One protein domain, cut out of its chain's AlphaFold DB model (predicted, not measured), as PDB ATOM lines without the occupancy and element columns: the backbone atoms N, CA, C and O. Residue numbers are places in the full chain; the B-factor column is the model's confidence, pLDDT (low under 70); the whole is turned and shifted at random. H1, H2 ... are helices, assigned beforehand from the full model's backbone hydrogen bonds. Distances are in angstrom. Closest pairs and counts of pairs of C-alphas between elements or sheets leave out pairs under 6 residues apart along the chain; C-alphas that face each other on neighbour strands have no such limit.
ATOM      1  N   GLU A 126     200.126 199.785 198.645       96.25
ATOM      2  CA  GLU A 126     200.430 200.722 197.549       96.25
ATOM      3  C   GLU A 126     199.413 201.866 197.424       96.25
ATOM      4  O   GLU A 126     199.807 202.994 197.128       96.25
ATOM      5  N   ASP A 127     198.134 201.631 197.729       96.50
ATOM      6  CA  ASP A 127     197.114 202.691 197.743       96.50
ATOM      7  C   ASP A 127     197.443 203.767 198.785       96.50
ATOM      8  O   ASP A 127     197.327 204.968 198.533       96.50
ATOM      9  N   ARG A 128     197.908 203.338 199.963       95.38
ATOM     10  CA  ARG A 128     198.243 204.218 201.083       95.38
ATOM     11  C   ARG A 128     199.570 204.936 200.862       95.38
ATOM     12  O   ARG A 128     199.686 206.114 201.190       95.38
ATOM     13  N   ILE A 129     200.534 204.251 200.250       97.44
ATOM     14  CA  ILE A 129     201.791 204.839 199.776       97.44
ATOM     15  C   ILE A 129     201.508 205.944 198.749       97.44
ATOM     16  O   ILE A 129     201.939 207.081 198.936       97.44
ATOM     17  N   SER A 130     200.722 205.636 197.717       97.69
ATOM     18  CA  SER A 130     200.372 206.582 196.651       97.69
ATOM     19  C   SER A 130     199.610 207.790 197.202       97.69
ATOM     20  O   SER A 130     199.866 208.935 196.821       97.69
ATOM     21  N   ALA A 131     198.695 207.555 198.149       97.44
ATOM     22  CA  ALA A 131     197.971 208.624 198.825       97.44
ATOM     23  C   ALA A 131     198.900 209.539 199.640       97.44
ATOM     24  O   ALA A 131     198.664 210.748 199.678       97.44
ATOM     25  N   LEU A 132     199.947 208.992 200.272       97.50
ATOM     26  CA  LEU A 132     200.906 209.773 201.058       97.50
ATOM     27  C   LEU A 132     201.689 210.709 200.142       97.50
ATOM     28  O   LEU A 132     201.746 211.907 200.410       97.50
ATOM     29  N   GLU A 133     202.226 210.181 199.040       97.62
ATOM     30  CA  GLU A 133     202.954 210.964 198.036       97.62
ATOM     31  C   GLU A 133     202.086 212.097 197.486       97.62
ATOM     32  O   GLU A 133     202.478 213.262 197.539       97.62
ATOM     33  N   GLN A 134     200.872 211.781 197.025       98.19
ATOM     34  CA  GLN A 134     199.972 212.760 196.416       98.19
ATOM     35  C   GLN A 134     199.549 213.861 197.399       98.19
ATOM     36  O   GLN A 134     199.582 215.048 197.063       98.19
ATOM     37  N   LYS A 135     199.128 213.488 198.613       97.94
ATOM     38  CA  LYS A 135     198.618 214.449 199.603       97.94
ATOM     39  C   LYS A 135     199.745 215.289 200.191       97.94
ATOM     40  O   LYS A 135     199.583 216.502 200.329       97.94
ATOM     41  N   ALA A 136     200.904 214.691 200.468       97.62
ATOM     42  CA  ALA A 136     202.065 215.441 200.933       97.62
ATOM     43  C   ALA A 136     202.582 216.406 199.858       97.62
ATOM     44  O   ALA A 136     202.848 217.566 200.172       97.62
ATOM     45  N   GLN A 137     202.626 215.980 198.592       98.06
ATOM     46  CA  GLN A 137     202.960 216.853 197.466       98.06
ATOM     47  C   GLN A 137     202.007 218.053 197.392       98.06
ATOM     48  O   GLN A 137     202.457 219.193 197.284       98.06
ATOM     49  N   ARG A 138     200.695 217.827 197.546       97.94
ATOM     50  CA  ARG A 138     199.706 218.912 197.559       97.94
ATOM     51  C   ARG A 138     199.952 219.916 198.690       97.94
ATOM     52  O   ARG A 138     199.873 221.120 198.462       97.94
ATOM     53  N   ILE A 139     200.264 219.441 199.895       97.69
ATOM     54  CA  ILE A 139     200.604 220.308 201.036       97.69
ATOM     55  C   ILE A 139     201.885 221.105 200.751       97.69
ATOM     56  O   ILE A 139     201.939 222.302 201.025       97.69
ATOM     57  N   GLN A 140     202.902 220.469 200.163       96.88
ATOM     58  CA  GLN A 140     204.152 221.132 199.788       96.88
ATOM     59  C   GLN A 140     203.932 222.236 198.744       96.88
ATOM     60  O   GLN A 140     204.559 223.291 198.838       96.88
ATOM     61  N   GLU A 141     203.060 222.014 197.760       97.19
ATOM     62  CA  GLU A 141     202.692 223.019 196.755       97.19
ATOM     63  C   GLU A 141     202.055 224.245 197.407       97.19
ATOM     64  O   GLU A 141     202.546 225.356 197.213       97.19
ATOM     65  N   ILE A 142     201.043 224.035 198.257       97.12
ATOM     66  CA  ILE A 142     200.373 225.114 198.999       97.12
ATOM     67  C   ILE A 142     201.390 225.869 199.870       97.12
ATOM     68  O   ILE A 142     201.416 227.103 199.893       97.12
ATOM     69  N   HIS A 143     202.278 225.144 200.554       96.00
ATOM     70  CA  HIS A 143     203.360 225.733 201.338       96.00
ATOM     71  C   HIS A 143     204.290 226.605 200.488       96.00
ATOM     72  O   HIS A 143     204.593 227.735 200.870       96.00
ATOM     73  N   ASN A 144     204.729 226.108 199.333       95.19
ATOM     74  CA  ASN A 144     205.634 226.831 198.445       95.19
ATOM     75  C   ASN A 144     204.978 228.082 197.856       95.19
ATOM     76  O   ASN A 144     205.592 229.146 197.881       95.19
ATOM     77  N   GLU A 145     203.731 227.976 197.389       95.12
ATOM     78  CA  GLU A 145     202.937 229.118 196.914       95.12
ATOM     79  C   GLU A 145     202.814 230.190 197.999       95.12
ATOM     80  O   GLU A 145     203.016 231.378 197.743       95.12
ATOM     81  N   THR A 146     202.541 229.762 199.235       94.56
ATOM     82  CA  THR A 146     202.430 230.671 200.374       94.56
ATOM     83  C   THR A 146     203.756 231.389 200.630       94.56
ATOM     84  O   THR A 146     203.777 232.608 200.775       94.56
ATOM     85  N   ILE A 147     204.878 230.663 200.641       92.25
ATOM     86  CA  ILE A 147     206.205 231.246 200.883       92.25
ATOM     87  C   ILE A 147     206.590 232.274 199.831       92.25
ATOM     88  O   ILE A 147     207.120 233.322 200.200       92.25
ATOM     89  N   VAL A 148     206.327 232.002 198.553       92.88
ATOM     90  CA  VAL A 148     206.652 232.937 197.468       92.88
ATOM     91  C   VAL A 148     205.993 234.295 197.718       92.88
ATOM     92  O   VAL A 148     206.667 235.316 197.634       92.88
ATOM     93  N   GLN A 149     204.728 234.322 198.142       91.38
ATOM     94  CA  GLN A 149     204.033 235.577 198.449       91.38
ATOM     95  C   GLN A 149     204.622 236.325 199.651       91.38
ATOM     96  O   GLN A 149     204.733 237.552 199.632       91.38
ATOM     97  N   PHE A 150     205.059 235.612 200.691       90.50
ATOM     98  CA  PHE A 150     205.756 236.255 201.805       90.50
ATOM     99  C   PHE A 150     207.138 236.785 201.408       90.50
ATOM    100  O   PHE A 150     207.529 237.850 201.878       90.50
ATOM    101  N   GLN A 151     207.859 236.085 200.528       89.12
ATOM    102  CA  GLN A 151     209.136 236.551 199.983       89.12
ATOM    103  C   GLN A 151     208.956 237.782 199.090       89.12
ATOM    104  O   GLN A 151     209.734 238.725 199.193       89.12
ATOM    105  N   GLU A 152     207.910 237.810 198.260       88.25
ATOM    106  CA  GLU A 152     207.545 238.979 197.456       88.25
ATOM    107  C   GLU A 152     207.220 240.181 198.349       88.25
ATOM    108  O   GLU A 152     207.730 241.275 198.110       88.25
ATOM    109  N   TYR A 153     206.441 239.986 199.417       86.19
ATOM    110  CA  TYR A 153     206.169 241.035 200.405       86.19
ATOM    111  C   TYR A 153     207.441 241.520 201.116       86.19
ATOM    112  O   TYR A 153     207.577 242.713 201.393       86.19
ATOM    113  N   ASP A 154     208.381 240.617 201.411       83.88
ATOM    114  CA  ASP A 154     209.641 240.973 202.065       83.88
ATOM    115  C   ASP A 154     210.586 241.761 201.142       83.88
ATOM    116  O   ASP A 154     211.274 242.669 201.606       83.88
ATOM    117  N   ALA A 155     210.548 241.460 199.839       82.88
ATOM    118  CA  ALA A 155     211.368 242.073 198.796       82.88
ATOM    119  C   ALA A 155     210.911 243.477 198.350       82.88
ATOM    120  O   ALA A 155     211.644 244.134 197.610       82.88
ATOM    121  N   HIS A 156     209.729 243.950 198.763       77.50
ATOM    122  CA  HIS A 156     209.299 245.322 198.474       77.50
ATOM    123  C   HIS A 156     210.152 246.339 199.254       77.50
ATOM    124  O   HIS A 156     210.307 246.227 200.474       77.50
ATOM    125  N   ASP A 157     210.677 247.347 198.545       63.53
ATOM    126  CA  ASP A 157     211.475 248.430 199.128       63.53
ATOM    127  C   ASP A 157     210.709 249.160 200.244       63.53
ATOM    128  O   ASP A 157     209.512 249.439 200.154       63.53
ATOM    129  N   ASN A 158     211.425 249.488 201.318       66.00
ATOM    130  CA  ASN A 158     210.871 250.190 202.471       66.00
ATOM    131  C   ASN A 158     210.577 251.665 202.104       66.00
ATOM    132  O   ASN A 158     211.458 252.319 201.538       66.00
ATOM    133  N   PRO A 159     209.418 252.249 202.480       67.19
ATOM    134  CA  PRO A 159     208.418 251.729 203.414       67.19
ATOM    135  C   PRO A 159     207.313 250.877 202.766       67.19
ATOM    136  O   PRO A 159     206.690 251.287 201.787       67.19
ATOM    137  N   ARG A 160     207.003 249.732 203.392       76.56
ATOM    138  CA  ARG A 160     205.852 248.884 203.027       76.56
ATOM    139  C   ARG A 160     204.547 249.645 203.212       76.56
ATOM    140  O   ARG A 160     204.337 250.270 204.254       76.56
ATOM    141  N   THR A 161     203.652 249.565 202.234       82.25
ATOM    142  CA  THR A 161     202.383 250.288 202.306       82.25
ATOM    143  C   THR A 161     201.322 249.505 203.089       82.25
ATOM    144  O   THR A 161     201.375 248.276 203.227       82.25
ATOM    145  N   GLU A 162     200.308 250.219 203.584       84.75
ATOM    146  CA  GLU A 162     199.096 249.615 204.159       84.75
ATOM    147  C   GLU A 162     198.418 248.665 203.173       84.75
ATOM    148  O   GLU A 162     197.979 247.578 203.547       84.75
ATOM    149  N   LYS A 163     198.428 249.029 201.887       87.31
ATOM    150  CA  LYS A 163     197.891 248.209 200.805       87.31
ATOM    151  C   LYS A 163     198.635 246.879 200.671       87.31
ATOM    152  O   LYS A 163     197.981 245.850 200.543       87.31
ATOM    153  N   ASP A 164     199.965 246.876 200.746       87.69
ATOM    154  CA  ASP A 164     200.766 245.644 200.634       87.69
ATOM    155  C   ASP A 164     200.476 244.691 201.795       87.69
ATOM    156  O   ASP A 164     200.306 243.487 201.610       87.69
ATOM    157  N   SER A 165     200.342 245.246 203.000       88.25
ATOM    158  CA  SER A 165     200.028 244.472 204.202       88.25
ATOM    159  C   SER A 165     198.595 243.934 204.181       88.25
ATOM    160  O   SER A 165     198.366 242.775 204.519       88.25
ATOM    161  N   ALA A 166     197.630 244.745 203.737       90.38
ATOM    162  CA  ALA A 166     196.245 244.319 203.562       90.38
ATOM    163  C   ALA A 166     196.123 243.213 202.500       90.38
ATOM    164  O   ALA A 166     195.392 242.245 202.712       90.38
ATOM    165  N   ASN A 167     196.875 243.315 201.399       92.19
ATOM    166  CA  ASN A 167     196.935 242.283 200.365       92.19
ATOM    167  C   ASN A 167     197.518 240.972 200.909       92.19
ATOM    168  O   ASN A 167     196.937 239.915 200.672       92.19
ATOM    169  N   LEU A 168     198.611 241.031 201.679       91.81
ATOM    170  CA  LEU A 168     199.217 239.842 202.282       91.81
ATOM    171  C   LEU A 168     198.280 239.167 203.297       91.81
ATOM    172  O   LEU A 168     198.154 237.941 203.299       91.81
ATOM    173  N   ILE A 169     197.581 239.943 204.132       93.06
ATOM    174  CA  ILE A 169     196.578 239.409 205.069       93.06
ATOM    175  C   ILE A 169     195.414 238.774 204.298       93.06
ATOM    176  O   ILE A 169     194.978 237.674 204.641       93.06
ATOM    177  N   ALA A 170     194.915 239.432 203.247       94.12
ATOM    178  CA  ALA A 170     193.842 238.895 202.416       94.12
ATOM    179  C   ALA A 170     194.256 237.586 201.725       94.12
ATOM    180  O   ALA A 170     193.499 236.618 201.761       94.12
ATOM    181  N   PHE A 171     195.468 237.528 201.170       95.50
ATOM    182  CA  PHE A 171     196.046 236.309 200.608       95.50
ATOM    183  C   PHE A 171     196.170 235.207 201.667       95.50
ATOM    184  O   PHE A 171     195.730 234.084 201.444       95.50
ATOM    185  N   THR A 172     196.686 235.534 202.854       94.31
ATOM    186  CA  THR A 172     196.814 234.578 203.965       94.31
ATOM    187  C   THR A 172     195.454 233.984 204.343       94.31
ATOM    188  O   THR A 172     195.319 232.768 204.468       94.31
ATOM    189  N   LYS A 173     194.409 234.818 204.432       95.88
ATOM    190  CA  LYS A 173     193.026 234.371 204.678       95.88
ATOM    191  C   LYS A 173     192.470 233.478 203.568       95.88
ATOM    192  O   LYS A 173     191.655 232.611 203.860       95.88
ATOM    193  N   GLN A 174     192.898 233.665 202.321       96.69
ATOM    194  CA  GLN A 174     192.528 232.788 201.204       96.69
ATOM    195  C   GLN A 174     193.290 231.455 201.221       96.69
ATOM    196  O   GLN A 174     192.735 230.441 200.805       96.69
ATOM    197  N   GLN A 175     194.530 231.441 201.716       96.12
ATOM    198  CA  GLN A 175     195.348 230.230 201.826       96.12
ATOM    199  C   GLN A 175     194.921 229.323 202.983       96.12
ATOM    200  O   GLN A 175     194.979 228.104 202.841       96.12
ATOM    201  N   ILE A 176     194.466 229.886 204.109       96.81
ATOM    202  CA  ILE A 176     194.069 229.111 205.299       96.81
ATOM    203  C   ILE A 176     193.092 227.966 204.961       96.81
ATOM    204  O   ILE A 176     193.421 226.831 205.292       96.81
ATOM    205  N   PRO A 177     191.973 228.178 204.237       97.94
ATOM    206  CA  PRO A 177     191.066 227.087 203.865       97.94
ATOM    207  C   PRO A 177     191.692 226.011 202.966       97.94
ATOM    208  O   PRO A 177     191.248 224.866 202.980       97.94
ATOM    209  N   LEU A 178     192.699 226.362 202.153       97.94
ATOM    210  CA  LEU A 178     193.400 225.396 201.299       97.94
ATOM    211  C   LEU A 178     194.305 224.489 202.131       97.94
ATOM    212  O   LEU A 178     194.328 223.281 201.902       97.94
ATOM    213  N   TRP A 179     195.018 225.074 203.093       97.31
ATOM    214  CA  TRP A 179     195.802 224.336 204.076       97.31
ATOM    215  C   TRP A 179     194.919 223.432 204.929       97.31
ATOM    216  O   TRP A 179     195.197 222.240 205.011       97.31
ATOM    217  N   ASP A 180     193.854 223.986 205.509       97.31
ATOM    218  CA  ASP A 180     192.923 223.278 206.392       97.31
ATOM    219  C   ASP A 180     192.379 222.023 205.706       97.31
ATOM    220  O   ASP A 180     192.597 220.907 206.170       97.31
ATOM    221  N   LYS A 181     191.839 222.190 204.492       97.94
ATOM    222  CA  LYS A 181     191.355 221.073 203.681       97.94
ATOM    223  C   LYS A 181     192.448 220.048 203.362       97.94
ATOM    224  O   LYS A 181     192.177 218.854 203.360       97.94
ATOM    225  N   ALA A 182     193.672 220.483 203.060       97.62
ATOM    226  CA  ALA A 182     194.760 219.562 202.736       97.62
ATOM    227  C   ALA A 182     195.221 218.741 203.957       97.62
ATOM    228  O   ALA A 182     195.547 217.563 203.800       97.62
ATOM    229  N   PHE A 183     195.219 219.339 205.154       96.38
ATOM    230  CA  PHE A 183     195.455 218.633 206.416       96.38
ATOM    231  C   PHE A 183     194.307 217.673 206.741       96.38
ATOM    232  O   PHE A 183     194.572 216.501 206.993       96.38
ATOM    233  N   GLU A 184     193.052 218.123 206.653       96.44
ATOM    234  CA  GLU A 184     191.867 217.278 206.859       96.44
ATOM    235  C   GLU A 184     191.854 216.080 205.899       96.44
ATOM    236  O   GLU A 184     191.617 214.946 206.310       96.44
ATOM    237  N   ASP A 185     192.170 216.300 204.619       96.62
ATOM    238  CA  ASP A 185     192.246 215.244 203.609       96.62
ATOM    239  C   ASP A 185     193.338 214.209 203.939       96.62
ATOM    240  O   ASP A 185     193.194 213.028 203.593       96.62
ATOM    241  N   LEU A 186     194.446 214.632 204.557       95.88
ATOM    242  CA  LEU A 186     195.519 213.748 205.009       95.88
ATOM    243  C   LEU A 186     195.092 212.980 206.264       95.88
ATOM    244  O   LEU A 186     195.136 211.749 206.262       95.88
ATOM    245  N   GLU A 187     194.598 213.672 207.286       94.56
ATOM    246  CA  GLU A 187     194.124 213.066 208.534       94.56
ATOM    247  C   GLU A 187     192.985 212.068 208.281       94.56
ATOM    248  O   GLU A 187     193.009 210.959 208.807       94.56
ATOM    249  N   ALA A 188     192.042 212.371 207.386       95.31
ATOM    250  CA  ALA A 188     190.967 211.449 207.014       95.31
ATOM    251  C   ALA A 188     191.478 210.148 206.365       95.31
ATOM    252  O   ALA A 188     190.817 209.112 206.436       95.31
ATOM    253  N   THR A 189     192.652 210.186 205.727       94.62
ATOM    254  CA  THR A 189     193.247 209.026 205.041       94.62
ATOM    255  C   THR A 189     194.140 208.208 205.976       94.62
ATOM    256  O   THR A 189     194.152 206.974 205.936       94.62
ATOM    257  N   PHE A 190     194.920 208.883 206.820       94.12
ATOM    258  CA  PHE A 190     195.932 208.233 207.651       94.12
ATOM    259  C   PHE A 190     195.491 208.030 209.103       94.12
ATOM    260  O   PHE A 190     195.949 207.084 209.744       94.12
ATOM    261  N   GLY A 191     194.539 208.825 209.581       93.69
ATOM    262  CA  GLY A 191     194.260 209.007 210.998       93.69
ATOM    263  C   GLY A 191     195.329 209.866 211.668       93.69
ATOM    264  O   GLY A 191     196.273 210.333 211.026       93.69
ATOM    265  N   SER A 192     195.195 210.040 212.980       91.38
ATOM    266  CA  SER A 192     196.197 210.753 213.768       91.38
ATOM    267  C   SER A 192     197.475 209.918 213.949       91.38
ATOM    268  O   SER A 192     197.451 208.682 213.909       91.38
ATOM    269  N   ASN A 193     198.601 210.581 214.241       90.94
ATOM    270  CA  ASN A 193     199.847 209.917 214.655       90.94
ATOM    271  C   ASN A 193     199.610 208.904 215.800       90.94
ATOM    272  O   ASN A 193     200.119 207.783 215.775       90.94
ATOM    273  N   TYR A 194     198.764 209.263 216.768       90.94
ATOM    274  CA  TYR A 194     198.405 208.389 217.883       90.94
ATOM    275  C   TYR A 194     197.671 207.116 217.423       90.94
ATOM    276  O   TYR A 194     198.029 206.016 217.847       90.94
ATOM    277  N   ASP A 195     196.697 207.236 216.518       92.00
ATOM    278  CA  ASP A 195     195.958 206.079 215.993       92.00
ATOM    279  C   ASP A 195     196.875 205.127 215.219       92.00
ATOM    280  O   ASP A 195     196.773 203.905 215.347       92.00
ATOM    281  N   LEU A 196     197.807 205.680 214.440       93.00
ATOM    282  CA  LEU A 196     198.816 204.899 213.725       93.00
ATOM    283  C   LEU A 196     199.760 204.174 214.682       93.00
ATOM    284  O   LEU A 196     200.068 203.003 214.459       93.00
ATOM    285  N   GLN A 197     200.171 204.826 215.770       92.75
ATOM    286  CA  GLN A 197     200.990 204.199 216.801       92.75
ATOM    287  C   GLN A 197     200.249 203.039 217.487       92.75
ATOM    288  O   GLN A 197     200.827 201.972 217.694       92.75
ATOM    289  N   LEU A 198     198.956 203.200 217.788       93.94
ATOM    290  CA  LEU A 198     198.135 202.115 218.333       93.94
ATOM    291  C   LEU A 198     198.002 200.939 217.356       93.94
ATOM    292  O   LEU A 198     198.152 199.785 217.767       93.94
ATOM    293  N   ARG A 199     197.762 201.213 216.064       95.19
ATOM    294  CA  ARG A 199     197.744 200.175 215.018       95.19
ATOM    295  C   ARG A 199     199.084 199.452 214.933       95.19
ATOM    296  O   ARG A 199     199.108 198.227 214.845       95.19
ATOM    297  N   TRP A 200     200.190 200.185 215.030       96.19
ATOM    298  CA  TRP A 200     201.527 199.598 215.033       96.19
ATOM    299  C   TRP A 200     201.752 198.658 216.218       96.19
ATOM    300  O   TRP A 200     202.235 197.544 216.033       96.19
ATOM    301  N   PHE A 201     201.331 199.031 217.429       96.00
ATOM    302  CA  PHE A 201     201.416 198.124 218.577       96.00
ATOM    303  C   PHE A 201     200.584 196.849 218.396       96.00
ATOM    304  O   PHE A 201     201.014 195.776 218.822       96.00
ATOM    305  N   ALA A 202     199.421 196.938 217.745       96.38
ATOM    306  CA  ALA A 202     198.635 195.755 217.404       96.38
ATOM    307  C   ALA A 202     199.385 194.844 216.416       96.38
ATOM    308  O   ALA A 202     199.479 193.642 216.661       96.38
ATOM    309  N   ILE A 203     199.998 195.418 215.375       97.38
ATOM    310  CA  ILE A 203     200.848 194.693 214.417       97.38
ATOM    311  C   ILE A 203     202.020 194.007 215.127       97.38
ATOM    312  O   ILE A 203     202.274 192.830 214.891       97.38
ATOM    313  N   LEU A 204     202.709 194.702 216.037       96.62
ATOM    314  CA  LEU A 204     203.825 194.131 216.798       96.62
ATOM    315  C   LEU A 204     203.390 192.974 217.701       96.62
ATOM    316  O   LEU A 204     204.130 192.007 217.870       96.62
ATOM    317  N   ARG A 205     202.186 193.041 218.277       96.62
ATOM    318  CA  ARG A 205     201.616 191.930 219.048       96.62
ATOM    319  C   ARG A 205     201.339 190.716 218.159       96.62
ATOM    320  O   ARG A 205     201.606 189.583 218.568       96.62
ATOM    321  N   ASP A 206     200.819 190.947 216.960       96.75
ATOM    322  CA  ASP A 206     200.533 189.885 215.994       96.75
ATOM    323  C   ASP A 206     201.846 189.268 215.472       96.75
ATOM    324  O   ASP A 206     201.986 188.041 215.450       96.75
ATOM    325  N   TRP A 207     202.866 190.094 215.210       96.50
ATOM    326  CA  TRP A 207     204.234 189.650 214.928       96.50
ATOM    327  C   TRP A 207     204.816 188.812 216.069       96.50
ATOM    328  O   TRP A 207     205.330 187.725 215.833       96.50
ATOM    329  N   ASN A 208     204.693 189.263 217.318       95.94
ATOM    330  CA  ASN A 208     205.200 188.517 218.469       95.94
ATOM    331  C   ASN A 208     204.513 187.149 218.614       95.94
ATOM    332  O   ASN A 208     205.146 186.157 218.974       95.94
ATOM    333  N   THR A 209     203.217 187.079 218.301       95.62
ATOM    334  CA  THR A 209     202.471 185.813 218.270       95.62
ATOM    335  C   THR A 209     203.033 184.873 217.201       95.62
ATOM    336  O   THR A 209     203.205 183.679 217.455       95.62
ATOM    337  N   LEU A 210     203.376 185.399 216.025       95.56
ATOM    338  CA  LEU A 210     204.039 184.627 214.979       95.56
ATOM    339  C   LEU A 210     205.438 184.161 215.403       95.56
ATOM    340  O   LEU A 210     205.702 182.957 215.419       95.56
ATOM    341  N   ASP A 211     206.314 185.095 215.761       95.12
ATOM    342  CA  ASP A 211     207.733 184.828 216.007       95.12
ATOM    343  C   ASP A 211     207.976 183.965 217.249       95.12
ATOM    344  O   ASP A 211     208.852 183.106 217.236       95.12
ATOM    345  N   GLN A 212     207.187 184.121 218.315       93.75
ATOM    346  CA  GLN A 212     207.391 183.338 219.535       93.75
ATOM    347  C   GLN A 212     206.548 182.065 219.552       93.75
ATOM    348  O   GLN A 212     207.066 180.972 219.786       93.75
ATOM    349  N   PHE A 213     205.239 182.187 219.323       94.81
ATOM    350  CA  PHE A 213     204.319 181.073 219.542       94.81
ATOM    351  C   PHE A 213     204.216 180.165 218.318       94.81
ATOM    352  O   PHE A 213     204.420 178.953 218.429       94.81
ATOM    353  N   VAL A 214     203.939 180.728 217.139       95.88
ATOM    354  CA  VAL A 214     203.800 179.926 215.914       95.88
ATOM    355  C   VAL A 214     205.130 179.284 215.543       95.88
ATOM    356  O   VAL A 214     205.165 178.080 215.292       95.88
ATOM    357  N   ARG A 215     206.236 180.035 215.576       94.94
ATOM    358  CA  ARG A 215     207.582 179.507 215.311       94.94
ATOM    359  C   ARG A 215     207.918 178.293 216.171       94.94
ATOM    360  O   ARG A 215     208.349 177.271 215.638       94.94
ATOM    361  N   LEU A 216     207.685 178.382 217.483       95.38
ATOM    362  CA  LEU A 216     207.947 177.283 218.412       95.38
ATOM    363  C   LEU A 216     207.081 176.062 218.083       95.38
ATOM    364  O   LEU A 216     207.606 174.960 217.954       95.38
ATOM    365  N   GLN A 217     205.778 176.258 217.867       94.75
ATOM    366  CA  GLN A 217     204.864 175.166 217.519       94.75
ATOM    367  C   GLN A 217     205.244 174.481 216.198       94.75
ATOM    368  O   GLN A 217     205.162 173.258 216.083       94.75
ATOM    369  N   ARG A 218     205.692 175.245 215.195       95.19
ATOM    370  CA  ARG A 218     206.173 174.688 213.922       95.19
ATOM    371  C   ARG A 218     207.450 173.876 214.100       95.19
ATOM    372  O   ARG A 218     207.556 172.795 213.520       95.19
ATOM    373  N   LEU A 219     208.382 174.372 214.918       94.75
ATOM    374  CA  LEU A 219     209.633 173.689 215.240       94.75
ATOM    375  C   LEU A 219     209.379 172.375 215.990       94.75
ATOM    376  O   LEU A 219     209.917 171.342 215.601       94.75
ATOM    377  N   GLU A 220     208.514 172.390 217.009       93.25
ATOM    378  CA  GLU A 220     208.125 171.199 217.783       93.25
ATOM    379  C   GLU A 220     207.493 170.111 216.907       93.25
ATOM    380  O   GLU A 220     207.661 168.920 217.167       93.25
ATOM    381  N   ARG A 221     206.774 170.510 215.852       92.56
ATOM    382  CA  ARG A 221     206.139 169.591 214.897       92.56
ATOM    383  C   ARG A 221     207.011 169.235 213.696       92.56
ATOM    384  O   ARG A 221     206.576 168.434 212.876       92.56
ATOM    385  N   GLY A 222     208.212 169.805 213.582       91.75
ATOM    386  CA  GLY A 222     209.106 169.562 212.450       91.75
ATOM    387  C   GLY A 222     208.484 169.933 211.099       91.75
ATOM    388  O   GLY A 222     208.702 169.232 210.111       91.75
ATOM    389  N   LEU A 223     207.667 170.993 211.057       91.44
ATOM    390  CA  LEU A 223     207.047 171.453 209.814       91.44
ATOM    391  C   LEU A 223     208.104 172.027 208.868       91.44
ATOM    392  O   LEU A 223     209.031 172.698 209.305       91.44
ATOM    393  N   ASN A 224     207.936 171.793 207.565       87.31
ATOM    394  CA  ASN A 224     208.812 172.318 206.520       87.31
ATOM    395  C   ASN A 224     208.022 173.254 205.586       87.31
ATOM    396  O   ASN A 224     206.948 172.850 205.132       87.31
ATOM    397  N   PRO A 225     208.526 174.463 205.277       87.88
ATOM    398  CA  PRO A 225     209.712 175.087 205.875       87.88
ATOM    399  C   PRO A 225     209.525 175.369 207.385       87.88
ATOM    400  O   PRO A 225     208.407 175.681 207.808       87.88
ATOM    401  N   PRO A 226     210.579 175.253 208.217       85.88
ATOM    402  CA  PRO A 226     210.462 175.435 209.670       85.88
ATOM    403  C   PRO A 226     210.150 176.883 210.051       85.88
ATOM    404  O   PRO A 226     209.322 177.134 210.926       85.88
ATOM    405  N   TRP A 227     210.773 177.831 209.355       93.50
ATOM    406  CA  TRP A 227     210.582 179.268 209.510       93.50
ATOM    407  C   TRP A 227     210.853 179.975 208.180       93.50
ATOM    408  O   TRP A 227     211.172 179.307 207.192       93.50
ATOM    409  N   PHE A 228     210.727 181.301 208.157       93.06
ATOM    410  CA  PHE A 228     211.146 182.119 207.023       93.06
ATOM    411  C   PHE A 228     212.617 181.876 206.668       93.06
ATOM    412  O   PHE A 228     213.425 181.445 207.500       93.06
ATOM    413  N   GLU A 229     212.980 182.217 205.435       92.44
ATOM    414  CA  GLU A 229     214.384 182.339 205.064       92.44
ATOM    415  C   GLU A 229     215.080 183.358 205.974       92.44
ATOM    416  O   GLU A 229     214.511 184.386 206.341       92.44
ATOM    417  N   ARG A 230     216.331 183.072 206.350       92.00
ATOM    418  CA  ARG A 230     217.059 183.848 207.367       92.00
ATOM    419  C   ARG A 230     217.187 185.333 207.013       92.00
ATOM    420  O   ARG A 230     217.167 186.172 207.911       92.00
ATOM    421  N   GLU A 231     217.347 185.645 205.732       93.19
ATOM    422  CA  GLU A 231     217.461 187.023 205.247       93.19
ATOM    423  C   GLU A 231     216.139 187.780 205.418       93.19
ATOM    424  O   GLU A 231     216.136 188.873 205.985       93.19
ATOM    425  N   LEU A 232     215.014 187.160 205.041       93.56
ATOM    426  CA  LEU A 232     213.672 187.722 205.230       93.56
ATOM    427  C   LEU A 232     213.330 187.888 206.718       93.56
ATOM    428  O   LEU A 232     212.838 188.941 207.113       93.56
ATOM    429  N   ASP A 233     213.642 186.888 207.550       94.06
ATOM    430  CA  ASP A 233     213.446 186.944 209.008       94.06
ATOM    431  C   ASP A 233     214.213 188.123 209.624       94.06
ATOM    432  O   ASP A 233     213.647 188.927 210.364       94.06
ATOM    433  N   SER A 234     215.490 188.275 209.258       93.12
ATOM    434  CA  SER A 234     216.337 189.365 209.761       93.12
ATOM    435  C   SER A 234     215.803 190.734 209.334       93.12
ATOM    436  O   SER A 234     215.788 191.671 210.133       93.12
ATOM    437  N   TYR A 235     215.335 190.847 208.087       92.12
ATOM    438  CA  TYR A 235     214.772 192.087 207.567       92.12
ATOM    439  C   TYR A 235     213.467 192.472 208.275       92.12
ATOM    440  O   TYR A 235     213.301 193.627 208.673       92.12
ATOM    441  N   LEU A 236     212.559 191.512 208.488       93.12
ATOM    442  CA  LEU A 236     211.325 191.742 209.243       93.12
ATOM    443  C   LEU A 236     211.632 192.166 210.681       93.12
ATOM    444  O   LEU A 236     211.123 193.188 211.133       93.12
ATOM    445  N   GLN A 237     212.524 191.455 211.375       92.56
ATOM    446  CA  GLN A 237     212.908 191.788 212.751       92.56
ATOM    447  C   GLN A 237     213.485 193.201 212.883       92.56
ATOM    448  O   GLN A 237     213.175 193.894 213.848       92.56
ATOM    449  N   GLN A 238     214.275 193.657 211.906       91.38
ATOM    450  CA  GLN A 238     214.809 195.019 211.905       91.38
ATOM    451  C   GLN A 238     213.703 196.085 211.864       91.38
ATOM    452  O   GLN A 238     213.864 197.159 212.444       91.38
ATOM    453  N   HIS A 239     212.586 195.796 211.193       89.50
ATOM    454  CA  HIS A 239     211.458 196.721 211.079       89.50
ATOM    455  C   HIS A 239     210.479 196.605 212.249       89.50
ATOM    456  O   HIS A 239     209.836 197.593 212.587       89.50
ATOM    457  N   MET A 240     210.380 195.444 212.905       92.25
ATOM    458  CA  MET A 240     209.458 195.193 214.022       92.25
ATOM    459  C   MET A 240     209.978 195.746 215.359       92.25
ATOM    460  O   MET A 240     210.147 195.021 216.340       92.25
ATOM    461  N   THR A 241     210.225 197.057 215.409       87.19
ATOM    462  CA  THR A 241     210.664 197.770 216.620       87.19
ATOM    463  C   THR A 241     209.505 198.529 217.272       87.19
ATOM    464  O   THR A 241     208.674 199.130 216.591       87.19
ATOM    465  N   ALA A 242     209.441 198.515 218.609       78.94
ATOM    466  CA  ALA A 242     208.364 199.161 219.371       78.94
ATOM    467  C   ALA A 242     208.348 200.689 219.228       78.94
ATOM    468  O   ALA A 242     207.284 201.303 219.203       78.94
ATOM    469  N   ASP A 243     209.530 201.289 219.104       80.56
ATOM    470  CA  ASP A 243     209.696 202.736 219.229       80.56
ATOM    471  C   ASP A 243     209.505 203.493 217.908       80.56
ATOM    472  O   ASP A 243     209.361 204.719 217.924       80.56
ATOM    473  N   LYS A 244     209.502 202.785 216.768       86.50
ATOM    474  CA  LYS A 244     209.468 203.395 215.436       86.50
ATOM    475  C   LYS A 244     208.539 202.650 214.481       86.50
ATOM    476  O   LYS A 244     208.880 201.585 213.977       86.50
ATOM    477  N   TYR A 245     207.386 203.257 214.197       92.06
ATOM    478  CA  TYR A 245     206.483 202.812 213.131       92.06
ATOM    479  C   TYR A 245     206.851 203.477 211.787       92.06
ATOM    480  O   TYR A 245     207.455 204.555 211.794       92.06
ATOM    481  N   PRO A 246     206.479 202.892 210.629       92.69
ATOM    482  CA  PRO A 246     206.985 203.320 209.318       92.69
ATOM    483  C   PRO A 246     206.777 204.802 208.972       92.69
ATOM    484  O   PRO A 246     207.649 205.409 208.363       92.69
ATOM    485  N   MET A 247     205.664 205.409 209.399       93.50
ATOM    486  CA  MET A 247     205.340 206.814 209.104       93.50
ATOM    487  C   MET A 247     205.767 207.804 210.203       93.50
ATOM    488  O   MET A 247     205.524 209.001 210.070       93.50
ATOM    489  N   GLN A 248     206.417 207.353 211.283       92.56
ATOM    490  CA  GLN A 248     206.760 208.216 212.425       92.56
ATOM    491  C   GLN A 248     207.606 209.430 212.024       92.56
ATOM    492  O   GLN A 248     207.423 210.528 212.546       92.56
ATOM    493  N   GLU A 249     208.543 209.236 211.098       91.00
ATOM    494  CA  GLU A 249     209.441 210.298 210.647       91.00
ATOM    495  C   GLU A 249     208.690 211.380 209.865       91.00
ATOM    496  O   GLU A 249     208.868 212.568 210.140       91.00
ATOM    497  N   PHE A 250     207.780 210.965 208.977       94.62
ATOM    498  CA  PHE A 250     206.863 211.857 208.276       94.62
ATOM    499  C   PHE A 250     206.013 212.679 209.250       94.62
ATOM    500  O   PHE A 250     206.026 213.907 209.185       94.62
ATOM    501  N   PHE A 251     205.347 212.042 210.219       93.12
ATOM    502  CA  PHE A 251     204.552 212.777 211.211       93.12
ATOM    503  C   PHE A 251     205.411 213.699 212.087       93.12
ATOM    504  O   PHE A 251     204.949 214.757 212.513       93.12
ATOM    505  N   GLY A 252     206.688 213.365 212.285       90.62
ATOM    506  CA  GLY A 252     207.658 214.234 212.946       90.62
ATOM    507  C   GLY A 252     207.894 215.567 212.226       90.62
ATOM    508  O   GLY A 252     208.077 216.581 212.898       90.62
ATOM    509  N   VAL A 253     207.864 215.595 210.890       91.94
ATOM    510  CA  VAL A 253     207.988 216.835 210.093       91.94
ATOM    511  C   VAL A 253     206.638 217.447 209.712       91.94
ATOM    512  O   VAL A 253     206.560 218.641 209.428       91.94
ATOM    513  N   HIS A 254     205.566 216.658 209.723       94.38
ATOM    514  CA  HIS A 254     204.215 217.111 209.408       94.38
ATOM    515  C   HIS A 254     203.550 217.798 210.615       94.38
ATOM    516  O   HIS A 254     203.221 218.980 210.541       94.38
ATOM    517  N   GLU A 255     203.449 217.097 211.750       90.25
ATOM    518  CA  GLU A 255     202.721 217.506 212.967       90.25
ATOM    519  C   GLU A 255     203.615 217.683 214.203       90.25
ATOM    520  O   GLU A 255     203.160 218.183 215.234       90.25
ATOM    521  N   GLY A 256     204.873 217.244 214.128       80.56
ATOM    522  CA  GLY A 256     205.754 217.130 215.283       80.56
ATOM    523  C   GLY A 256     205.900 218.409 216.109       80.56
ATOM    524  O   GLY A 256     205.806 219.540 215.621       80.56
ATOM    525  N   VAL A 257     206.179 218.219 217.400       64.75
ATOM    526  CA  VAL A 257     206.538 219.326 218.288       64.75
ATOM    527  C   VAL A 257     207.934 219.817 217.892       64.75
ATOM    528  O   VAL A 257     208.859 218.997 217.834       64.75
ATOM    529  N   PRO A 258     208.132 221.126 217.643       56.81
ATOM    530  CA  PRO A 258     209.454 221.674 217.381       56.81
ATOM    531  C   PRO A 258     210.399 221.281 218.518       56.81
ATOM    532  O   PRO A 258     210.153 221.619 219.679       56.81
ATOM    533  N   LYS A 259     211.468 220.538 218.209       56.19
ATOM    534  CA  LYS A 259     212.464 220.171 219.223       56.19
ATOM    535  C   LYS A 259     213.076 221.450 219.799       56.19
ATOM    536  O   LYS A 259     213.377 222.382 219.060       56.19
ATOM    537  N   THR A 260     213.238 221.490 221.120       48.50
ATOM    538  CA  THR A 260     213.707 222.661 221.881       48.50
ATOM    539  C   THR A 260     215.174 223.015 221.647       48.50
ATOM    540  O   THR A 260     215.601 224.078 222.090       48.50
ATOM    541  N   ASP A 261     215.938 222.164 220.959       49.25
ATOM    542  CA  ASP A 261     217.302 222.492 220.558       49.25
ATOM    543  C   ASP A 261     217.319 223.621 219.521       49.25
ATOM    544  O   ASP A 261     216.391 223.788 218.729       49.25
ATOM    545  N   ASN A 262     218.408 224.391 219.508       47.34
ATOM    546  CA  ASN A 262     218.638 225.553 218.633       47.34
ATOM    547  C   ASN A 262     218.492 225.269 217.117       47.34
ATOM    548  O   ASN A 262     218.568 226.189 216.309       47.34
ATOM    549  N   SER A 263     218.255 224.016 216.725       50.66
ATOM    550  CA  SER A 263     217.904 223.552 215.386       50.66
ATOM    551  C   SER A 263     216.407 223.238 215.261       50.66
ATOM    552  O   SER A 263     216.052 222.163 214.775       50.66
ATOM    553  N   ARG A 264     215.519 224.144 215.707       56.19
ATOM    554  CA  ARG A 264     214.053 223.996 215.589       56.19
ATOM    555  C   ARG A 264     213.680 223.640 214.144       56.19
ATOM    556  O   ARG A 264     213.523 224.518 213.301       56.19
ATOM    557  N   LYS A 265     213.565 222.339 213.852       61.00
ATOM    558  CA  LYS A 265     213.044 221.839 212.584       61.00
ATOM    559  C   LYS A 265     211.594 222.293 212.546       61.00
ATOM    560  O   LYS A 265     210.802 221.879 213.393       61.00
ATOM    561  N   GLN A 266     211.283 223.221 211.651       76.88
ATOM    562  CA  GLN A 266     209.903 223.631 211.453       76.88
ATOM    563  C   GLN A 266     209.095 222.458 210.921       76.88
ATOM    564  O   GLN A 266     209.615 221.636 210.168       76.88
ATOM    565  N   THR A 267     207.831 222.408 211.315       90.31
ATOM    566  CA  THR A 267     206.872 221.428 210.821       90.31
ATOM    567  C   THR A 267     205.826 222.114 209.964       90.31
ATOM    568  O   THR A 267     205.570 223.309 210.137       90.31
ATOM    569  N   MET A 268     205.200 221.370 209.052       93.69
ATOM    570  CA  MET A 268     204.122 221.917 208.218       93.69
ATOM    571  C   MET A 268     202.977 222.470 209.076       93.69
ATOM    572  O   MET A 268     202.451 223.546 208.795       93.69
ATOM    573  N   TRP A 269     202.646 221.792 210.175       92.44
ATOM    574  CA  TRP A 269     201.636 222.249 211.125       92.44
ATOM    575  C   TRP A 269     202.012 223.561 211.826       92.44
ATOM    576  O   TRP A 269     201.171 224.443 212.002       92.44
ATOM    577  N   ALA A 270     203.283 223.735 212.203       89.88
ATOM    578  CA  ALA A 270     203.756 224.994 212.781       89.88
ATOM    579  C   ALA A 270     203.687 226.153 211.769       89.88
ATOM    580  O   ALA A 270     203.349 227.280 212.149       89.88
ATOM    581  N   SER A 271     203.957 225.881 210.488       91.12
ATOM    582  CA  SER A 271     203.786 226.851 209.401       91.12
ATOM    583  C   SER A 271     202.327 227.271 209.250       91.12
ATOM    584  O   SER A 271     202.033 228.465 209.258       91.12
ATOM    585  N   TYR A 272     201.402 226.309 209.224       93.38
ATOM    586  CA  TYR A 272     199.968 226.590 209.164       93.38
ATOM    587  C   TYR A 272     199.471 227.411 210.360       93.38
ATOM    588  O   TYR A 272     198.821 228.439 210.178       93.38
ATOM    589  N   LYS A 273     199.854 227.046 211.591       90.81
ATOM    590  CA  LYS A 273     199.513 227.839 212.785       90.81
ATOM    591  C   LYS A 273     200.024 229.273 212.709       90.81
ATOM    592  O   LYS A 273     199.336 230.195 213.136       90.81
ATOM    593  N   SER A 274     201.204 229.469 212.127       89.50
ATOM    594  CA  SER A 274     201.760 230.807 211.928       89.50
ATOM    595  C   SER A 274     200.906 231.640 210.964       89.50
ATOM    596  O   SER A 274     200.765 232.839 211.177       89.50
ATOM    597  N   LEU A 275     200.284 231.027 209.949       91.31
ATOM    598  CA  LEU A 275     199.342 231.716 209.056       91.31
ATOM    599  C   LEU A 275     198.077 232.172 209.782       91.31
ATOM    600  O   LEU A 275     197.630 233.293 209.549       91.31
ATOM    601  N   LEU A 276     197.527 231.337 210.669       92.06
ATOM    602  CA  LEU A 276     196.372 231.708 211.495       92.06
ATOM    603  C   LEU A 276     196.690 232.946 212.342       92.06
ATOM    604  O   LEU A 276     195.946 233.921 212.320       92.06
ATOM    605  N   GLU A 277     197.848 232.952 213.005       90.25
ATOM    606  CA  GLU A 277     198.285 234.102 213.801       90.25
ATOM    607  C   GLU A 277     198.491 235.370 212.960       90.25
ATOM    608  O   GLU A 277     198.168 236.465 213.423       90.25
ATOM    609  N   ILE A 278     199.019 235.233 211.736       88.94
ATOM    610  CA  ILE A 278     199.238 236.344 210.797       88.94
ATOM    611  C   ILE A 278     197.910 236.917 210.288       88.94
ATOM    612  O   ILE A 278     197.776 238.137 210.179       88.94
ATOM    613  N   ALA A 279     196.921 236.067 210.004       90.88
ATOM    614  CA  ALA A 279     195.607 236.486 209.517       90.88
ATOM    615  C   ALA A 279     194.842 237.378 210.511       90.88
ATOM    616  O   ALA A 279     193.998 238.179 210.087       90.88
ATOM    617  N   ASP A 280     195.160 237.250 211.799       90.56
ATOM    618  CA  ASP A 280     194.558 238.010 212.894       90.56
ATOM    619  C   ASP A 280     195.328 239.298 213.241       90.56
ATOM    620  O   ASP A 280     194.863 240.095 214.060       90.56
ATOM    621  N   GLN A 281     196.490 239.551 212.621       87.12
ATOM    622  CA  GLN A 281     197.248 240.782 212.862       87.12
ATOM    623  C   GLN A 281     196.604 241.996 212.181       87.12
ATOM    624  O   GLN A 281     196.097 241.926 211.061       87.12
ATOM    625  N   SER A 282     196.690 243.156 212.837       85.00
ATOM    626  CA  SER A 282     196.440 244.451 212.195       85.00
ATOM    627  C   SER A 282     197.620 244.856 211.305       85.00
ATOM    628  O   SER A 282     198.743 244.389 211.500       85.00
ATOM    629  N   HIS A 283     197.393 245.774 210.356       78.81
ATOM    630  CA  HIS A 283     198.453 246.303 209.485       78.81
ATOM    631  C   HIS A 283     199.676 246.803 210.279       78.81
ATOM    632  O   HIS A 283     200.803 246.428 209.959       78.81
ATOM    633  N   GLU A 284     199.447 247.590 211.334       78.88
ATOM    634  CA  GLU A 284     200.505 248.178 212.171       78.88
ATOM    635  C   GLU A 284     201.364 247.116 212.878       78.88
ATOM    636  O   GLU A 284     202.570 247.296 213.053       78.88
ATOM    637  N   ASN A 285     200.761 245.980 213.239       84.25
ATOM    638  CA  ASN A 285     201.424 244.918 213.992       84.25
ATOM    639  C   ASN A 285     202.025 243.830 213.100       84.25
ATOM    640  O   ASN A 285     202.943 243.139 213.535       84.25
ATOM    641  N   LEU A 286     201.563 243.686 211.853       84.31
ATOM    642  CA  LEU A 286     202.011 242.635 210.937       84.31
ATOM    643  C   LEU A 286     203.522 242.688 210.696       84.31
ATOM    644  O   LEU A 286     204.211 241.679 210.837       84.31
ATOM    645  N   HIS A 287     204.052 243.864 210.354       80.62
ATOM    646  CA  HIS A 287     205.481 244.003 210.077       80.62
ATOM    647  C   HIS A 287     206.319 243.709 211.326       80.62
ATOM    648  O   HIS A 287     207.277 242.942 211.261       80.62
ATOM    649  N   MET A 288     205.913 244.246 212.482       80.44
ATOM    650  CA  MET A 288     206.579 243.969 213.754       80.44
ATOM    651  C   MET A 288     206.530 242.472 214.096       80.44
ATOM    652  O   MET A 288     207.545 241.907 214.491       80.44
ATOM    653  N   HIS A 289     205.393 241.809 213.882       80.94
ATOM    654  CA  HIS A 289     205.224 240.374 214.109       80.94
ATOM    655  C   HIS A 289     206.158 239.534 213.222       80.94
ATOM    656  O   HIS A 289     206.818 238.615 213.709       80.94
ATOM    657  N   LEU A 290     206.265 239.873 211.933       82.12
ATOM    658  CA  LEU A 290     207.140 239.181 210.983       82.12
ATOM    659  C   LEU A 290     208.630 239.402 211.288       82.12
ATOM    660  O   LEU A 290     209.417 238.458 211.193       82.12
ATOM    661  N   VAL A 291     209.010 240.615 211.704       77.88
ATOM    662  CA  VAL A 291     210.385 240.947 212.108       77.88
ATOM    663  C   VAL A 291     210.761 240.240 213.408       77.88
ATOM    664  O   VAL A 291     211.830 239.643 213.485       77.88
ATOM    665  N   LEU A 292     209.889 240.237 214.422       74.44
ATOM    666  CA  LEU A 292     210.157 239.588 215.714       74.44
ATOM    667  C   LEU A 292     210.272 238.056 215.607       74.44
ATOM    668  O   LEU A 292     210.910 237.431 216.453       74.44
ATOM    669  N   ARG A 293     209.713 237.443 214.556       70.75
ATOM    670  CA  ARG A 293     209.843 236.007 214.243       70.75
ATOM    671  C   ARG A 293     211.119 235.649 213.448       70.75
ATOM    672  O   ARG A 293     211.181 234.565 212.867       70.75
ATOM    673  N   THR A 294     212.130 236.531 213.433       59.06
ATOM    674  CA  THR A 294     213.439 236.427 212.740       59.06
ATOM    675  C   THR A 294     213.902 235.007 212.389       59.06
ATOM    676  O   THR A 294     214.048 234.193 213.300       59.06
ATOM    677  N   ASN A 295     214.222 234.766 211.103       60.28
ATOM    678  CA  ASN A 295     215.041 233.686 210.492       60.28
ATOM    679  C   ASN A 295     214.867 232.228 210.970       60.28
ATOM    680  O   ASN A 295     215.628 231.355 210.564       60.28
ATOM    681  N   LEU A 296     213.914 231.956 211.855       63.28
ATOM    682  CA  LEU A 296     213.745 230.670 212.526       63.28
ATOM    683  C   LEU A 296     212.333 230.117 212.346       63.28
ATOM    684  O   LEU A 296     212.154 228.907 212.488       63.28
ATOM    685  N   TYR A 297     211.353 230.962 212.004       73.38
ATOM    686  CA  TYR A 297     209.952 230.574 211.819       73.38
ATOM    687  C   TYR A 297     209.438 230.902 210.428       73.38
ATOM    688  O   TYR A 297     209.892 231.842 209.771       73.38
ATOM    689  N   PHE A 298     208.458 230.114 210.003       77.25
ATOM    690  CA  PHE A 298     207.601 230.438 208.886       77.25
ATOM    691  C   PHE A 298     206.992 231.830 209.126       77.25
ATOM    692  O   PHE A 298     206.560 232.115 210.252       77.25
ATOM    693  N   PRO A 299     206.974 232.711 208.114       77.06
ATOM    694  CA  PRO A 299     207.241 232.452 206.691       77.06
ATOM    695  C   PRO A 299     208.707 232.628 206.245       77.06
ATOM    696  O   PRO A 299     209.051 232.286 205.118       77.06
ATOM    697  N   ASN A 300     209.591 233.122 207.115       75.00
ATOM    698  CA  ASN A 300     210.959 233.523 206.752       75.00
ATOM    699  C   ASN A 300     211.903 232.343 206.471       75.00
ATOM    700  O   ASN A 300     212.983 232.510 205.909       75.00
ATOM    701  N   THR A 301     211.554 231.136 206.910       78.38
ATOM    702  CA  THR A 301     212.349 229.932 206.653       78.38
ATOM    703  C   THR A 301     211.418 228.799 206.246       78.38
ATOM    704  O   THR A 301     210.534 228.475 207.034       78.38
ATOM    705  N   PRO A 302     211.589 228.203 205.050       84.19
ATOM    706  CA  PRO A 302     210.760 227.092 204.600       84.19
ATOM    707  C   PRO A 302     210.992 225.843 205.446       84.19
ATOM    708  O   PRO A 302     212.111 225.596 205.910       84.19
ATOM    709  N   VAL A 303     209.965 224.997 205.550       87.50
ATOM    710  CA  VAL A 303     210.132 223.616 206.009       87.50
ATOM    711  C   VAL A 303     211.016 222.885 204.997       87.50
ATOM    712  O   VAL A 303     210.608 222.606 203.870       87.50
ATOM    713  N   LYS A 304     212.269 222.620 205.379       84.56
ATOM    714  CA  LYS A 304     213.223 221.872 204.553       84.56
ATOM    715  C   LYS A 304     212.971 220.373 204.697       84.56
ATOM    716  O   LYS A 304     212.479 219.926 205.726       84.56
ATOM    717  N   GLU A 305     213.358 219.611 203.677       87.44
ATOM    718  CA  GLU A 305     213.376 218.137 203.690       87.44
ATOM    719  C   GLU A 305     212.002 217.447 203.747       87.44
ATOM    720  O   GLU A 305     211.976 216.224 203.749       87.44
ATOM    721  N   TYR A 306     210.870 218.163 203.731       93.94
ATOM    722  CA  TYR A 306     209.544 217.538 203.859       93.94
ATOM    723  C   TYR A 306     209.306 216.432 202.820       93.94
ATOM    724  O   TYR A 306     209.070 215.287 203.197       93.94
ATOM    725  N   MET A 307     209.482 216.731 201.529       96.31
ATOM    726  CA  MET A 307     209.361 215.713 200.476       96.31
ATOM    727  C   MET A 307     210.458 214.642 200.543       96.31
ATOM    728  O   MET A 307     210.181 213.483 200.268       96.31
ATOM    729  N   GLY A 308     211.668 214.981 200.996       95.69
ATOM    730  CA  GLY A 308     212.722 213.981 201.210       95.69
ATOM    731  C   GLY A 308     212.362 212.974 202.312       95.69
ATOM    732  O   GLY A 308     212.623 211.780 202.184       95.69
ATOM    733  N   VAL A 309     211.697 213.430 203.378       95.31
ATOM    734  CA  VAL A 309     211.170 212.556 204.436       95.31
ATOM    735  C   VAL A 309     209.980 211.734 203.937       95.31
ATOM    736  O   VAL A 309     209.850 210.571 204.325       95.31
ATOM    737  N   VAL A 310     209.133 212.292 203.065       96.94
ATOM    738  CA  VAL A 310     208.057 211.542 202.391       96.94
ATOM    739  C   VAL A 310     208.649 210.408 201.556       96.94
ATOM    740  O   VAL A 310     208.262 209.262 201.756       96.94
ATOM    741  N   GLU A 311     209.635 210.687 200.702       97.56
ATOM    742  CA  GLU A 311     210.323 209.680 199.880       97.56
ATOM    743  C   GLU A 311     210.955 208.573 200.736       97.56
ATOM    744  O   GLU A 311     210.796 207.385 200.445       97.56
ATOM    745  N   HIS A 312     211.627 208.945 201.830       96.12
ATOM    746  CA  HIS A 312     212.202 207.982 202.768       96.12
ATOM    747  C   HIS A 312     211.124 207.111 203.434       96.12
ATOM    748  O   HIS A 312     211.256 205.887 203.496       96.12
ATOM    749  N   THR A 313     210.028 207.728 203.880       96.25
ATOM    750  CA  THR A 313     208.887 207.039 204.500       96.25
ATOM    751  C   THR A 313     208.236 206.061 203.523       96.25
ATOM    752  O   THR A 313     208.034 204.895 203.856       96.25
ATOM    753  N   VAL A 314     207.982 206.504 202.291       97.44
ATOM    754  CA  VAL A 314     207.438 205.686 201.202       97.44
ATOM    755  C   VAL A 314     208.352 204.508 200.890       97.44
ATOM    756  O   VAL A 314     207.883 203.376 200.791       97.44
ATOM    757  N   SER A 315     209.660 204.749 200.772       96.19
ATOM    758  CA  SER A 315     210.641 203.688 200.546       96.19
ATOM    759  C   SER A 315     210.598 202.645 201.663       96.19
ATOM    760  O   SER A 315     210.559 201.449 201.378       96.19
ATOM    761  N   SER A 316     210.519 203.085 202.922       94.31
ATOM    762  CA  SER A 316     210.446 202.196 204.082       94.31
ATOM    763  C   SER A 316     209.142 201.383 204.117       94.31
ATOM    764  O   SER A 316     209.186 200.166 204.300       94.31
ATOM    765  N   MET A 317     207.990 202.012 203.849       96.19
ATOM    766  CA  MET A 317     206.691 201.328 203.734       96.19
ATOM    767  C   MET A 317     206.701 200.285 202.611       96.19
ATOM    768  O   MET A 317     206.313 199.137 202.828       96.19
ATOM    769  N   ARG A 318     207.197 200.660 201.427       96.69
ATOM    770  CA  ARG A 318     207.279 199.770 200.265       96.69
ATOM    771  C   ARG A 318     208.220 198.599 200.517       96.69
ATOM    772  O   ARG A 318     207.918 197.475 200.134       96.69
ATOM    773  N   ALA A 319     209.350 198.831 201.177       94.56
ATOM    774  CA  ALA A 319     210.295 197.767 201.476       94.56
ATOM    775  C   ALA A 319     209.716 196.742 202.470       94.56
ATOM    776  O   ALA A 319     209.902 195.534 202.292       94.56
ATOM    777  N   LEU A 320     208.927 197.200 203.447       95.44
ATOM    778  CA  LEU A 320     208.172 196.322 204.338       95.44
ATOM    779  C   LEU A 320     207.099 195.521 203.578       95.44
ATOM    780  O   LEU A 320     207.067 194.297 203.695       95.44
ATOM    781  N   ALA A 321     206.285 196.175 202.743       95.81
ATOM    782  CA  ALA A 321     205.272 195.506 201.920       95.81
ATOM    783  C   ALA A 321     205.885 194.469 200.956       95.81
ATOM    784  O   ALA A 321     205.405 193.340 200.864       95.81
ATOM    785  N   ASN A 322     207.005 194.806 200.310       95.50
ATOM    786  CA  ASN A 322     207.741 193.895 199.433       95.50
ATOM    787  C   ASN A 322     208.293 192.682 200.185       95.50
ATOM    788  O   ASN A 322     208.289 191.579 199.646       95.50
ATOM    789  N   THR A 323     208.746 192.864 201.427       95.44
ATOM    790  CA  THR A 323     209.239 191.753 202.255       95.44
ATOM    791  C   THR A 323     208.114 190.787 202.596       95.44
ATOM    792  O   THR A 323     208.283 189.574 202.481       95.44
ATOM    793  N   ILE A 324     206.944 191.317 202.952       95.50
ATOM    794  CA  ILE A 324     205.741 190.513 203.166       95.50
ATOM    795  C   ILE A 324     205.366 189.742 201.894       95.50
ATOM    796  O   ILE A 324     205.133 188.534 201.956       95.50
ATOM    797  N   GLY A 325     205.399 190.408 200.736       94.88
ATOM    798  CA  GLY A 325     205.195 189.762 199.444       94.88
ATOM    799  C   GLY A 325     206.220 188.658 199.173       94.88
ATOM    800  O   GLY A 325     205.848 187.570 198.750       94.88
ATOM    801  N   ALA A 326     207.506 188.877 199.453       94.75
ATOM    802  CA  ALA A 326     208.550 187.873 199.248       94.75
ATOM    803  C   ALA A 326     208.330 186.612 200.105       94.75
ATOM    804  O   ALA A 326     208.500 185.498 199.609       94.75
ATOM    805  N   VAL A 327     207.883 186.772 201.356       93.56
ATOM    806  CA  VAL A 327     207.503 185.636 202.215       93.56
ATOM    807  C   VAL A 327     206.350 184.840 201.597       93.56
ATOM    808  O   VAL A 327     206.407 183.611 201.574       93.56
ATOM    809  N   GLU A 328     205.340 185.504 201.036       90.25
ATOM    810  CA  GLU A 328     204.229 184.832 200.349       90.25
ATOM    811  C   GLU A 328     204.703 184.054 199.106       90.25
ATOM    812  O   GLU A 328     204.350 182.888 198.924       90.25
ATOM    813  N   HIS A 329     205.596 184.640 198.302       91.69
ATOM    814  CA  HIS A 329     206.168 183.976 197.124       91.69
ATOM    815  C   HIS A 329     207.072 182.781 197.475       91.69
ATOM    816  O   HIS A 329     207.211 181.869 196.660       91.69
ATOM    817  N   SER A 330     207.649 182.743 198.684       89.00
ATOM    818  CA  SER A 330     208.457 181.609 199.170       89.00
ATOM    819  C   SER A 330     207.647 180.323 199.416       89.00
ATOM    820  O   SER A 330     208.220 179.269 199.691       89.00
ATOM    821  N   GLY A 331     206.313 180.382 199.307       82.88
ATOM    822  CA  GLY A 331     205.434 179.252 199.606       82.88
ATOM    823  C   GLY A 331     205.215 179.048 201.106       82.88
ATOM    824  O   GLY A 331     204.912 177.931 201.537       82.88
TER     825      GLY A 331
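This is residues 126 to 331 of the 333 residues of an uncharacterized protein of Mycobacterium riyadhense (UniProt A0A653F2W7). This is a long rod of helices: H1 and H2 fold into a hairpin along one part, with H6 packed on H2 and H7 near the hairpin's turn. H3 leads on from H2 toward the other end, where H8 runs too, with H4 packed on H8; H5 lies near the middle. The printed part has 206 residues, with eight named helices, H1 to H8 in chain order, and no named strand: all helix. It is loose, with a radius of gyration of the C-alphas of 23.1 A, and spans 82 by 32 by 23 A.

Find C-alpha 126 at (200.430, 200.722, 197.549); from there H1, residues 126 to 155, runs 42.8 A. H2, 162 to 190, covers 41.6 A and H3, 193 to 220, 39.7 A. Next come H4, 230 to 239, H5, 248 to 254, H6, 268 to 279, and H7, 283 to 292. H8, 306 to 329, runs 34.4 A to C-alpha 329 at (206.168, 183.976, 197.124).

Start at H1: it touches H2 in a hairpin, closest C-alphas Ile 139 and Ala 182, 6.1 A. H1, H2 and H6 form an up and down bundle, each running against the one before. Residues 126 to 140 of H1 touch H8, C-alphas 129 and 314 closest at 5.9 A. H5 touches H8, C-alphas 250 and 309 closest at 5.8 A. H3 touches no helix. Every O i to N i+4 pair is within hydrogen-bond range in H1, H4, H5, H6 and H8; H2 has 22 of 25, H3 22 of 24, H7 4 of 6.

The C-alphas farthest apart, Pro 159 and Arg 221, are 83.0 A apart. The printed part has no cut; links H5 to H6 and H7 to H8 are long. Look for pLDDT under 70 at residues 157 to 159, 257 to 265 and 294 to 296.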